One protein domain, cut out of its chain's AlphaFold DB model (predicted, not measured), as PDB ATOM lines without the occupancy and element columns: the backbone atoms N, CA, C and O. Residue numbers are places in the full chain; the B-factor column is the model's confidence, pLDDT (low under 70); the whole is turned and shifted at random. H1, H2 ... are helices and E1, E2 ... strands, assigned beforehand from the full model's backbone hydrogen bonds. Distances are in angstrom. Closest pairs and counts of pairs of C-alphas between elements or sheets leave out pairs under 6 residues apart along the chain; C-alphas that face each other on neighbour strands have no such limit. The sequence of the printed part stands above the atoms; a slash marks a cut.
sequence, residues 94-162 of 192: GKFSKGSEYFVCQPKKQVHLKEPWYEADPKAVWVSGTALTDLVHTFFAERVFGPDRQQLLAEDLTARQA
ATOM      1  N   GLY A  94     -48.348  36.730 -27.666       92.12
ATOM      2  CA  GLY A  94     -49.319  36.473 -28.722       92.12
ATOM      3  C   GLY A  94     -49.005  37.274 -29.987       92.12
ATOM      4  O   GLY A  94     -48.693  38.466 -29.920       92.12
ATOM      5  N   LYS A  95     -49.102  36.622 -31.142       92.38
ATOM      6  CA  LYS A  95     -48.920  37.212 -32.466       92.38
ATOM      7  C   LYS A  95     -49.973  36.657 -33.416       92.38
ATOM      8  O   LYS A  95     -50.117  35.449 -33.546       92.38
ATOM      9  N   PHE A  96     -50.662  37.540 -34.124       92.06
ATOM     10  CA  PHE A  96     -51.571  37.152 -35.195       92.06
ATOM     11  C   PHE A  96     -50.824  37.153 -36.527       92.06
ATOM     12  O   PHE A  96     -50.138  38.124 -36.859       92.06
ATOM     13  N   SER A  97     -50.927  36.069 -37.288       89.88
ATOM     14  CA  SER A  97     -50.302  35.954 -38.603       89.88
ATOM     15  C   SER A  97     -51.128  35.053 -39.509       89.88
ATOM     16  O   SER A  97     -51.595  34.008 -39.072       89.88
ATOM     17  N   LYS A  98     -51.304  35.455 -40.776       89.00
ATOM     18  CA  LYS A  98     -51.991  34.663 -41.815       89.00
ATOM     19  C   LYS A  98     -53.360  34.098 -41.388       89.00
ATOM     20  O   LYS A  98     -53.699  32.980 -41.745       89.00
ATOM     21  N   GLY A  99     -54.136  34.858 -40.615       89.56
ATOM     22  CA  GLY A  99     -55.469  34.432 -40.172       89.56
ATOM     23  C   GLY A  99     -55.500  33.607 -38.881       89.56
ATOM     24  O   GLY A  99     -56.585  33.290 -38.413       89.56
ATOM     25  N   SER A 100     -54.350  33.301 -38.272       90.69
ATOM     26  CA  SER A 100     -54.278  32.484 -37.055       90.69
ATOM     27  C   SER A 100     -53.507  33.171 -35.932       90.69
ATOM     28  O   SER A 100     -52.624  34.007 -36.152       90.69
ATOM     29  N   GLU A 101     -53.848  32.802 -34.701       93.75
ATOM     30  CA  GLU A 101     -53.148  33.232 -33.496       93.75
ATOM     31  C   GLU A 101     -51.995  32.286 -33.177       93.75
ATOM     32  O   GLU A 101     -52.137  31.067 -33.238       93.75
ATOM     33  N   TYR A 102     -50.856  32.854 -32.800       95.44
ATOM     34  CA  TYR A 102     -49.666  32.124 -32.392       95.44
ATOM     35  C   TYR A 102     -49.140  32.669 -31.074       95.44
ATOM     36  O   TYR A 102     -49.169  33.877 -30.833       95.44
ATOM     37  N   PHE A 103     -48.564  31.797 -30.262       95.69
ATOM     38  CA  PHE A 103     -47.650  32.191 -29.201       95.69
ATOM     39  C   PHE A 103     -46.230  32.086 -29.731       95.69
ATOM     40  O   PHE A 103     -45.833  31.062 -30.286       95.69
ATOM     41  N   VAL A 104     -45.465  33.168 -29.589       95.50
ATOM     42  CA  VAL A 104     -44.132  33.288 -30.177       95.50
ATOM     43  C   VAL A 104     -43.094  33.588 -29.107       95.50
ATOM     44  O   VAL A 104     -43.243  34.504 -28.291       95.50
ATOM     45  N   CYS A 105     -42.007  32.824 -29.137       94.25
ATOM     46  CA  CYS A 105     -40.755  33.174 -28.493       94.25
ATOM     47  C   CYS A 105     -39.804  33.682 -29.575       94.25
ATOM     48  O   CYS A 105     -39.438  32.929 -30.470       94.25
ATOM     49  N   GLN A 106     -39.412  34.955 -29.513       93.38
ATOM     50  CA  GLN A 106     -38.440  35.527 -30.447       93.38
ATOM     51  C   GLN A 106     -37.441  36.409 -29.685       93.38
ATOM     52  O   GLN A 106     -37.646  37.620 -29.541       93.38
ATOM     53  N   PRO A 107     -36.368  35.814 -29.134       90.19
ATOM     54  CA  PRO A 107     -35.326  36.556 -28.444       90.19
ATOM     55  C   PRO A 107     -34.628  37.570 -29.363       90.19
ATOM     56  O   PRO A 107     -34.096  37.232 -30.420       90.19
ATOM     57  N   LYS A 108     -34.589  38.845 -28.950       88.44
ATOM     58  CA  LYS A 108     -33.866  39.896 -29.684       88.44
ATOM     59  C   LYS A 108     -32.356  39.672 -29.598       88.44
ATOM     60  O   LYS A 108     -31.802  39.763 -28.502       88.44
ATOM     61  N   LYS A 109     -31.689  39.501 -30.746       86.94
ATOM     62  CA  LYS A 109     -30.228  39.308 -30.839       86.94
ATOM     63  C   LYS A 109     -29.447  40.322 -30.000       86.94
ATOM     64  O   LYS A 109     -28.663  39.931 -29.154       86.94
ATOM     65  N   GLN A 110     -29.731  41.614 -30.156       87.25
ATOM     66  CA  GLN A 110     -29.022  42.700 -29.459       87.25
ATOM     67  C   GLN A 110     -29.042  42.589 -27.927       87.25
ATOM     68  O   GLN A 110     -28.144  43.100 -27.268       87.25
ATOM     69  N   VAL A 111     -30.074  41.957 -27.367       85.31
ATOM     70  CA  VAL A 111     -30.255  41.854 -25.915       85.31
ATOM     71  C   VAL A 111     -29.674  40.548 -25.377       85.31
ATOM     72  O   VAL A 111     -29.172  40.535 -24.264       85.31
ATOM     73  N   HIS A 112     -29.728  39.468 -26.163       83.50
ATOM     74  CA  HIS A 112     -29.460  38.105 -25.680       83.50
ATOM     75  C   HIS A 112     -28.228  37.453 -26.314       83.50
ATOM     76  O   HIS A 112     -27.927  36.317 -25.993       83.50
ATOM     77  N   LEU A 113     -27.481  38.153 -27.175       84.12
ATOM     78  CA  LEU A 113     -26.305  37.593 -27.858       84.12
ATOM     79  C   LEU A 113     -25.237  37.041 -26.901       84.12
ATOM     80  O   LEU A 113     -24.509  36.137 -27.276       84.12
ATOM     81  N   LYS A 114     -25.127  37.605 -25.693       84.56
ATOM     82  CA  LYS A 114     -24.133  37.204 -24.684       84.56
ATOM     83  C   LYS A 114     -24.606  36.065 -23.781       84.56
ATOM     84  O   LYS A 114     -23.845  35.617 -22.932       84.56
ATOM     85  N   GLU A 115     -25.864  35.661 -23.906       81.38
ATOM     86  CA  GLU A 115     -26.442  34.631 -23.059       81.38
ATOM     87  C   GLU A 115     -26.101  33.241 -23.619       81.38
ATOM     88  O   GLU A 115     -26.368  33.000 -24.799       81.38
ATOM     89  N   PRO A 116     -25.577  32.302 -22.808       82.44
ATOM     90  CA  PRO A 116     -25.161  30.979 -23.286       82.44
ATOM     91  C   PRO A 116     -26.277  30.189 -23.985       82.44
ATOM     92  O   PRO A 116     -26.040  29.521 -24.988       82.44
ATOM     93  N   TRP A 117     -27.516  30.310 -23.500       83.19
ATOM     94  CA  TRP A 117     -28.675  29.636 -24.093       83.19
ATOM     95  C   TRP A 117     -29.021  30.173 -25.489       83.19
ATOM     96  O   TRP A 117     -29.609  29.460 -26.295       83.19
ATOM     97  N   TYR A 118     -28.641  31.409 -25.832       85.06
ATOM     98  CA  TYR A 118     -29.034  32.013 -27.106       85.06
ATOM     99  C   TYR A 118     -28.400  31.319 -28.314       85.06
ATOM    100  O   TYR A 118     -28.993  31.335 -29.393       85.06
ATOM    101  N   GLU A 119     -27.197  30.760 -28.176       82.88
ATOM    102  CA  GLU A 119     -26.525  30.034 -29.260       82.88
ATOM    103  C   GLU A 119     -27.086  28.625 -29.455       82.88
ATOM    104  O   GLU A 119     -27.261  28.214 -30.600       82.88
ATOM    105  N   ALA A 120     -27.421  27.939 -28.360       84.44
ATOM    106  CA  ALA A 120     -27.986  26.592 -28.378       84.44
ATOM    107  C   ALA A 120     -29.465  26.564 -28.808       84.44
ATOM    108  O   ALA A 120     -29.902  25.618 -29.463       84.44
ATOM    109  N   ASP A 121     -30.232  27.603 -28.468       86.19
ATOM    110  CA  ASP A 121     -31.679  27.619 -28.668       86.19
ATOM    111  C   ASP A 121     -32.108  28.121 -30.063       86.19
ATOM    112  O   ASP A 121     -31.471  29.002 -30.664       86.19
ATOM    113  N   PRO A 122     -33.276  27.669 -30.566       89.06
ATOM    114  CA  PRO A 122     -33.884  28.224 -31.769       89.06
ATOM    115  C   PRO A 122     -34.110  29.741 -31.676       89.06
ATOM    116  O   PRO A 122     -34.625  30.269 -30.687       89.06
ATOM    117  N   LYS A 123     -33.809  30.468 -32.762       89.00
ATOM    118  CA  LYS A 123     -33.960  31.939 -32.808       89.00
ATOM    119  C   LYS A 123     -35.415  32.409 -32.765       89.00
ATOM    120  O   LYS A 123     -35.678  33.557 -32.394       89.00
ATOM    121  N   ALA A 124     -36.347  31.549 -33.164       92.69
ATOM    122  CA  ALA A 124     -37.768  31.778 -32.989       92.69
ATOM    123  C   ALA A 124     -38.511  30.450 -32.821       92.69
ATOM    124  O   ALA A 124     -38.294  29.517 -33.589       92.69
ATOM    125  N   VAL A 125     -39.426  30.404 -31.858       94.69
ATOM    126  CA  VAL A 125     -40.354  29.288 -31.644       94.69
ATOM    127  C   VAL A 125     -41.764  29.827 -31.800       94.69
ATOM    128  O   VAL A 125     -42.109  30.837 -31.185       94.69
ATOM    129  N   TRP A 126     -42.559  29.172 -32.639       95.69
ATOM    130  CA  TRP A 126     -43.938  29.546 -32.928       95.69
ATOM    131  C   TRP A 126     -44.830  28.360 -32.621       95.69
ATOM    132  O   TRP A 126     -44.582  27.259 -33.105       95.69
ATOM    133  N   VAL A 127     -45.869  28.596 -31.833       95.25
ATOM    134  CA  VAL A 127     -46.839  27.570 -31.467       95.25
ATOM    135  C   VAL A 127     -48.227  28.092 -31.792       95.25
ATOM    136  O   VAL A 127     -48.540  29.244 -31.486       95.25
ATOM    137  N   SER A 128     -49.047  27.265 -32.438       95.44
ATOM    138  CA  SER A 128     -50.434  27.611 -32.755       95.44
ATOM    139  C   SER A 128     -51.229  27.845 -31.470       95.44
ATOM    140  O   SER A 128     -51.236  27.007 -30.567       95.44
ATOM    141  N   GLY A 129     -51.902  28.993 -31.388       94.19
ATOM    142  CA  GLY A 129     -52.789  29.328 -30.278       94.19
ATOM    143  C   GLY A 129     -54.008  28.412 -30.231       94.19
ATOM    144  O   GLY A 129     -54.404  28.002 -29.143       94.19
ATOM    145  N   THR A 130     -54.539  28.026 -31.395       93.81
ATOM    146  CA  THR A 130     -55.654  27.073 -31.503       93.81
ATOM    147  C   THR A 130     -55.247  25.710 -30.960       93.81
ATOM    148  O   THR A 130     -55.875  25.227 -30.031       93.81
ATOM    149  N   ALA A 131     -54.115  25.161 -31.419       95.19
ATOM    150  CA  ALA A 131     -53.653  23.848 -30.964       95.19
ATOM    151  C   ALA A 131     -53.373  23.806 -29.450       95.19
ATOM    152  O   ALA A 131     -53.670  22.814 -28.791       95.19
ATOM    153  N   LEU A 132     -52.826  24.888 -28.880       94.88
ATOM    154  CA  LEU A 132     -52.643  24.994 -27.429       94.88
ATOM    155  C   LEU A 132     -53.974  25.053 -26.681       94.88
ATOM    156  O   LEU A 132     -54.105  24.454 -25.620       94.88
ATOM    157  N   THR A 133     -54.940  25.793 -27.217       94.12
ATOM    158  CA  THR A 133     -56.264  25.925 -26.604       94.12
ATOM    159  C   THR A 133     -56.988  24.582 -26.625       94.12
ATOM    160  O   THR A 133     -57.473  24.155 -25.582       94.12
ATOM    161  N   ASP A 134     -56.958  23.869 -27.752       95.62
ATOM    162  CA  ASP A 134     -57.535  22.528 -27.882       95.62
ATOM    163  C   ASP A 134     -56.894  21.551 -26.890       95.62
ATOM    164  O   ASP A 134     -57.601  20.872 -26.152       95.62
ATOM    165  N   LEU A 135     -55.560  21.553 -26.779       95.75
ATOM    166  CA  LEU A 135     -54.845  20.702 -25.825       95.75
ATOM    167  C   LEU A 135     -55.241  20.998 -24.374       95.75
ATOM    168  O   LEU A 135     -55.437  20.075 -23.583       95.75
ATOM    169  N   VAL A 136     -55.374  22.278 -24.016       94.81
ATOM    170  CA  VAL A 136     -55.842  22.678 -22.683       94.81
ATOM    171  C   VAL A 136     -57.272  22.187 -22.458       94.81
ATOM    172  O   VAL A 136     -57.548  21.604 -21.413       94.81
ATOM    173  N   HIS A 137     -58.171  22.359 -23.428       94.88
ATOM    174  CA  HIS A 137     -59.543  21.867 -23.318       94.88
ATOM    175  C   HIS A 137     -59.607  20.348 -23.140       94.88
ATOM    176  O   HIS A 137     -60.297  19.892 -22.230       94.88
ATOM    177  N   THR A 138     -58.852  19.581 -23.929       95.38
ATOM    178  CA  THR A 138     -58.753  18.123 -23.788       95.38
ATOM    179  C   THR A 138     -58.231  17.736 -22.411       95.38
ATOM    180  O   THR A 138     -58.844  16.920 -21.728       95.38
ATOM    181  N   PHE A 139     -57.163  18.384 -21.938       93.69
ATOM    182  CA  PHE A 139     -56.630  18.128 -20.602       93.69
ATOM    183  C   PHE A 139     -57.682  18.360 -19.511       93.69
ATOM    184  O   PHE A 139     -57.859  17.517 -18.637       93.69
ATOM    185  N   PHE A 140     -58.408  19.479 -19.553       93.25
ATOM    186  CA  PHE A 140     -59.458  19.746 -18.569       93.25
ATOM    187  C   PHE A 140     -60.599  18.732 -18.662       93.25
ATOM    188  O   PHE A 140     -61.073  18.266 -17.626       93.25
ATOM    189  N   ALA A 141     -61.019  18.374 -19.874       93.69
ATOM    190  CA  ALA A 141     -62.087  17.411 -20.097       93.69
ATOM    191  C   ALA A 141     -61.729  16.013 -19.576       93.69
ATOM    192  O   ALA A 141     -62.568  15.366 -18.963       93.69
ATOM    193  N   GLU A 142     -60.488  15.567 -19.765       90.81
ATOM    194  CA  GLU A 142     -60.063  14.212 -19.406       90.81
ATOM    195  C   GLU A 142     -59.543  14.119 -17.969       90.81
ATOM    196  O   GLU A 142     -59.898  13.202 -17.232       90.81
ATOM    197  N   ARG A 143     -58.705  15.070 -17.543       88.19
ATOM    198  CA  ARG A 143     -57.959  14.973 -16.278       88.19
ATOM    199  C   ARG A 143     -58.631  15.660 -15.102       88.19
ATOM    200  O   ARG A 143     -58.434  15.236 -13.968       88.19
ATOM    201  N   VAL A 144     -59.386  16.730 -15.347       90.31
ATOM    202  CA  VAL A 144     -59.965  17.556 -14.271       90.31
ATOM    203  C   VAL A 144     -61.453  17.276 -14.107       90.31
ATOM    204  O   VAL A 144     -61.947  17.099 -12.993       90.31
ATOM    205  N   PHE A 145     -62.175  17.219 -15.223       91.38
ATOM    206  CA  PHE A 145     -63.624  17.047 -15.250       91.38
ATOM    207  C   PHE A 145     -64.067  15.690 -15.807       91.38
ATOM    208  O   PHE A 145     -65.269  15.448 -15.894       91.38
ATOM    209  N   GLY A 146     -63.117  14.812 -16.128       91.00
ATOM    210  CA  GLY A 146     -63.385  13.480 -16.658       91.00
ATOM    211  C   GLY A 146     -63.964  12.514 -15.620       91.00
ATOM    212  O   GLY A 146     -63.945  12.804 -14.416       91.00
ATOM    213  N   PRO A 147     -64.468  11.349 -16.064       91.69
ATOM    214  CA  PRO A 147     -65.026  10.330 -15.174       91.69
ATOM    215  C   PRO A 147     -63.992   9.831 -14.154       91.69
ATOM    216  O   PRO A 147     -64.317   9.670 -12.979       91.69
ATOM    217  N   ASP A 148     -62.726   9.723 -14.566       91.50
ATOM    218  CA  ASP A 148     -61.631   9.194 -13.745       91.50
ATOM    219  C   ASP A 148     -60.957  10.259 -12.860       91.50
ATOM    220  O   ASP A 148     -59.928  10.006 -12.230       91.50
ATOM    221  N   ARG A 149     -61.527  11.471 -12.769       90.44
ATOM    222  CA  ARG A 149     -60.909  12.609 -12.061       90.44
ATOM    223  C   ARG A 149     -60.541  12.309 -10.607       90.44
ATOM    224  O   ARG A 149     -59.549  12.829 -10.110       90.44
ATOM    225  N   GLN A 150     -61.344  11.499  -9.907       90.75
ATOM    226  CA  GLN A 150     -61.090  11.173  -8.498       90.75
ATOM    227  C   GLN A 150     -59.864  10.278  -8.349       90.75
ATOM    228  O   GLN A 150     -59.040  10.519  -7.469       90.75
ATOM    229  N   GLN A 151     -59.728   9.286  -9.228       91.88
ATOM    230  CA  GLN A 151     -58.585   8.386  -9.237       91.88
ATOM    231  C   GLN A 151     -57.309   9.141  -9.616       91.88
ATOM    232  O   GLN A 151     -56.329   9.092  -8.880       91.88
ATOM    233  N   LEU A 152     -57.353   9.918 -10.700       89.19
ATOM    234  CA  LEU A 152     -56.219  10.724 -11.154       89.19
ATOM    235  C   LEU A 152     -55.755  11.726 -10.086       89.19
ATOM    236  O   LEU A 152     -54.555  11.922  -9.897       89.19
ATOM    237  N   LEU A 153     -56.694  12.344  -9.360       88.69
ATOM    238  CA  LEU A 153     -56.369  13.222  -8.236       88.69
ATOM    239  C   LEU A 153     -55.730  12.448  -7.075       88.69
ATOM    240  O   LEU A 153     -54.757  12.926  -6.495       88.69
ATOM    241  N   ALA A 154     -56.260  11.277  -6.722       90.94
ATOM    242  CA  ALA A 154     -55.703  10.451  -5.653       90.94
ATOM    243  C   ALA A 154     -54.272   9.991  -5.978       90.94
ATOM    244  O   ALA A 154     -53.396  10.048  -5.111       90.94
ATOM    245  N   GLU A 155     -54.017   9.603  -7.227       90.94
ATOM    246  CA  GLU A 155     -52.688   9.246  -7.730       90.94
ATOM    247  C   GLU A 155     -51.719  10.437  -7.660       90.94
ATOM    248  O   GLU A 155     -50.623  10.297  -7.115       90.94
ATOM    249  N   ASP A 156     -52.127  11.629  -8.118       88.19
ATOM    250  CA  ASP A 156     -51.300  12.847  -8.061       88.19
ATOM    251  C   ASP A 156     -50.991  13.266  -6.612       88.19
ATOM    252  O   ASP A 156     -49.848  13.587  -6.277       88.19
ATOM    253  N   LEU A 157     -51.977  13.209  -5.710       90.69
ATOM    254  CA  LEU A 157     -51.761  13.492  -4.287       90.69
ATOM    255  C   LEU A 157     -50.788  12.494  -3.654       90.69
ATOM    256  O   LEU A 157     -49.900  12.903  -2.904       90.69
ATOM    257  N   THR A 158     -50.923  11.211  -3.983       92.06
ATOM    258  CA  THR A 158     -50.035  10.158  -3.474       92.06
ATOM    259  C   THR A 158     -48.608  10.348  -3.991       92.06
ATOM    260  O   THR A 158     -47.663  10.322  -3.203       92.06
ATOM    261  N   ALA A 159     -48.436  10.633  -5.285       87.88
ATOM    262  CA  ALA A 159     -47.132  10.917  -5.882       87.88
ATOM    263  C   ALA A 159     -46.441  12.120  -5.213       87.88
ATOM    264  O   ALA A 159     -45.270  12.045  -4.840       87.88
ATOM    265  N   ARG A 160     -47.181  13.208  -4.956       82.31
ATOM    266  CA  ARG A 160     -46.655  14.404  -4.268       82.31
ATOM    267  C   ARG A 160     -46.308  14.166  -2.797       82.31
ATOM    268  O   ARG A 160     -45.445  14.851  -2.235       82.31
ATOM    269  N   GLN A 161     -46.991  13.231  -2.144       81.69
ATOM    270  CA  GLN A 161     -46.661  12.815  -0.782       81.69
ATOM    271  C   GLN A 161     -45.402  11.940  -0.748       81.69
ATOM    272  O   GLN A 161     -44.600  12.095   0.177       81.69
ATOM    273  N   ALA A 162     -45.206  11.095  -1.764       76.25
ATOM    274  CA  ALA A 162     -44.058  10.201  -1.903       76.25
ATOM    275  C   ALA A 162     -42.747  10.919  -2.267       76.25
ATOM    276  O   ALA A 162     -41.669  10.397  -1.976       76.25
TER     277      ALA A 162
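This is residues 94 to 162 of the 192 residues of the protein "Recombinase domain-containing protein" of Kitasatospora kifunensis (UniProt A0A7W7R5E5). An open, flat arch has a small twisted sheet of three strands, E1, E2 and E3, in its span; the long helix H3 runs off from E3, and H4 turns off it at a corner as a free arm. Beyond the other end of the sheet, the loop between E2 and E3 holds the short helices H1 and H2. The printed part has 69 residues, in the order E1 E2 H1 H2 E3 H3 H4; the sheet, E1 - E2 - E3, is antiparallel and the class mixed. It is extended, with a radius of gyration of the C-alphas of 18.6 A and spans of 49 by 37 by 14 A.

E1, residues 94 to 97, and E2, residues 100 to 105, form an antiparallel hairpin, with N 95 and O 102 2.8 A apart. E3, residues 125 to 128, is antiparallel to E2, with N 103 and O 127 2.8 A apart. H1, residues 109 to 112, and H2, residues 116 to 120, are close but not clearly touching: the closest C-alphas, of His 112 and Tyr 118, are 6.3 A apart. H3, residues 129 to 144, only grazes the sheet, with residues 129 to 132. H4, residues 149 to 162, and H3 only just touch, with 3 pairs of C-alphas within 8 A, only at the corner, about perpendicular at 88 degrees; the closest C-alphas are those of Arg 143 and Arg 149, 5.7 A. In H3 and H4 every O i to N i+4 pair is within hydrogen-bond range; in H2 0 of 1 is, and 1 of 2 O i to N i+3 pairs; H1 is too short for an i+4 pair.

E1 begins at C-alpha 94, (-49.319, 36.473, -28.722). E2 is 16.0 A long, H3 21.1 A and H4 19.8 A, ending at C-alpha 162, (-44.058, 10.201, -1.903).

The C-alphas farthest apart, of Gln 110 and Pro 147, are 50.5 A apart. The printed part has no cut, each link is tight, and no printed residue is under 70 in pLDDT.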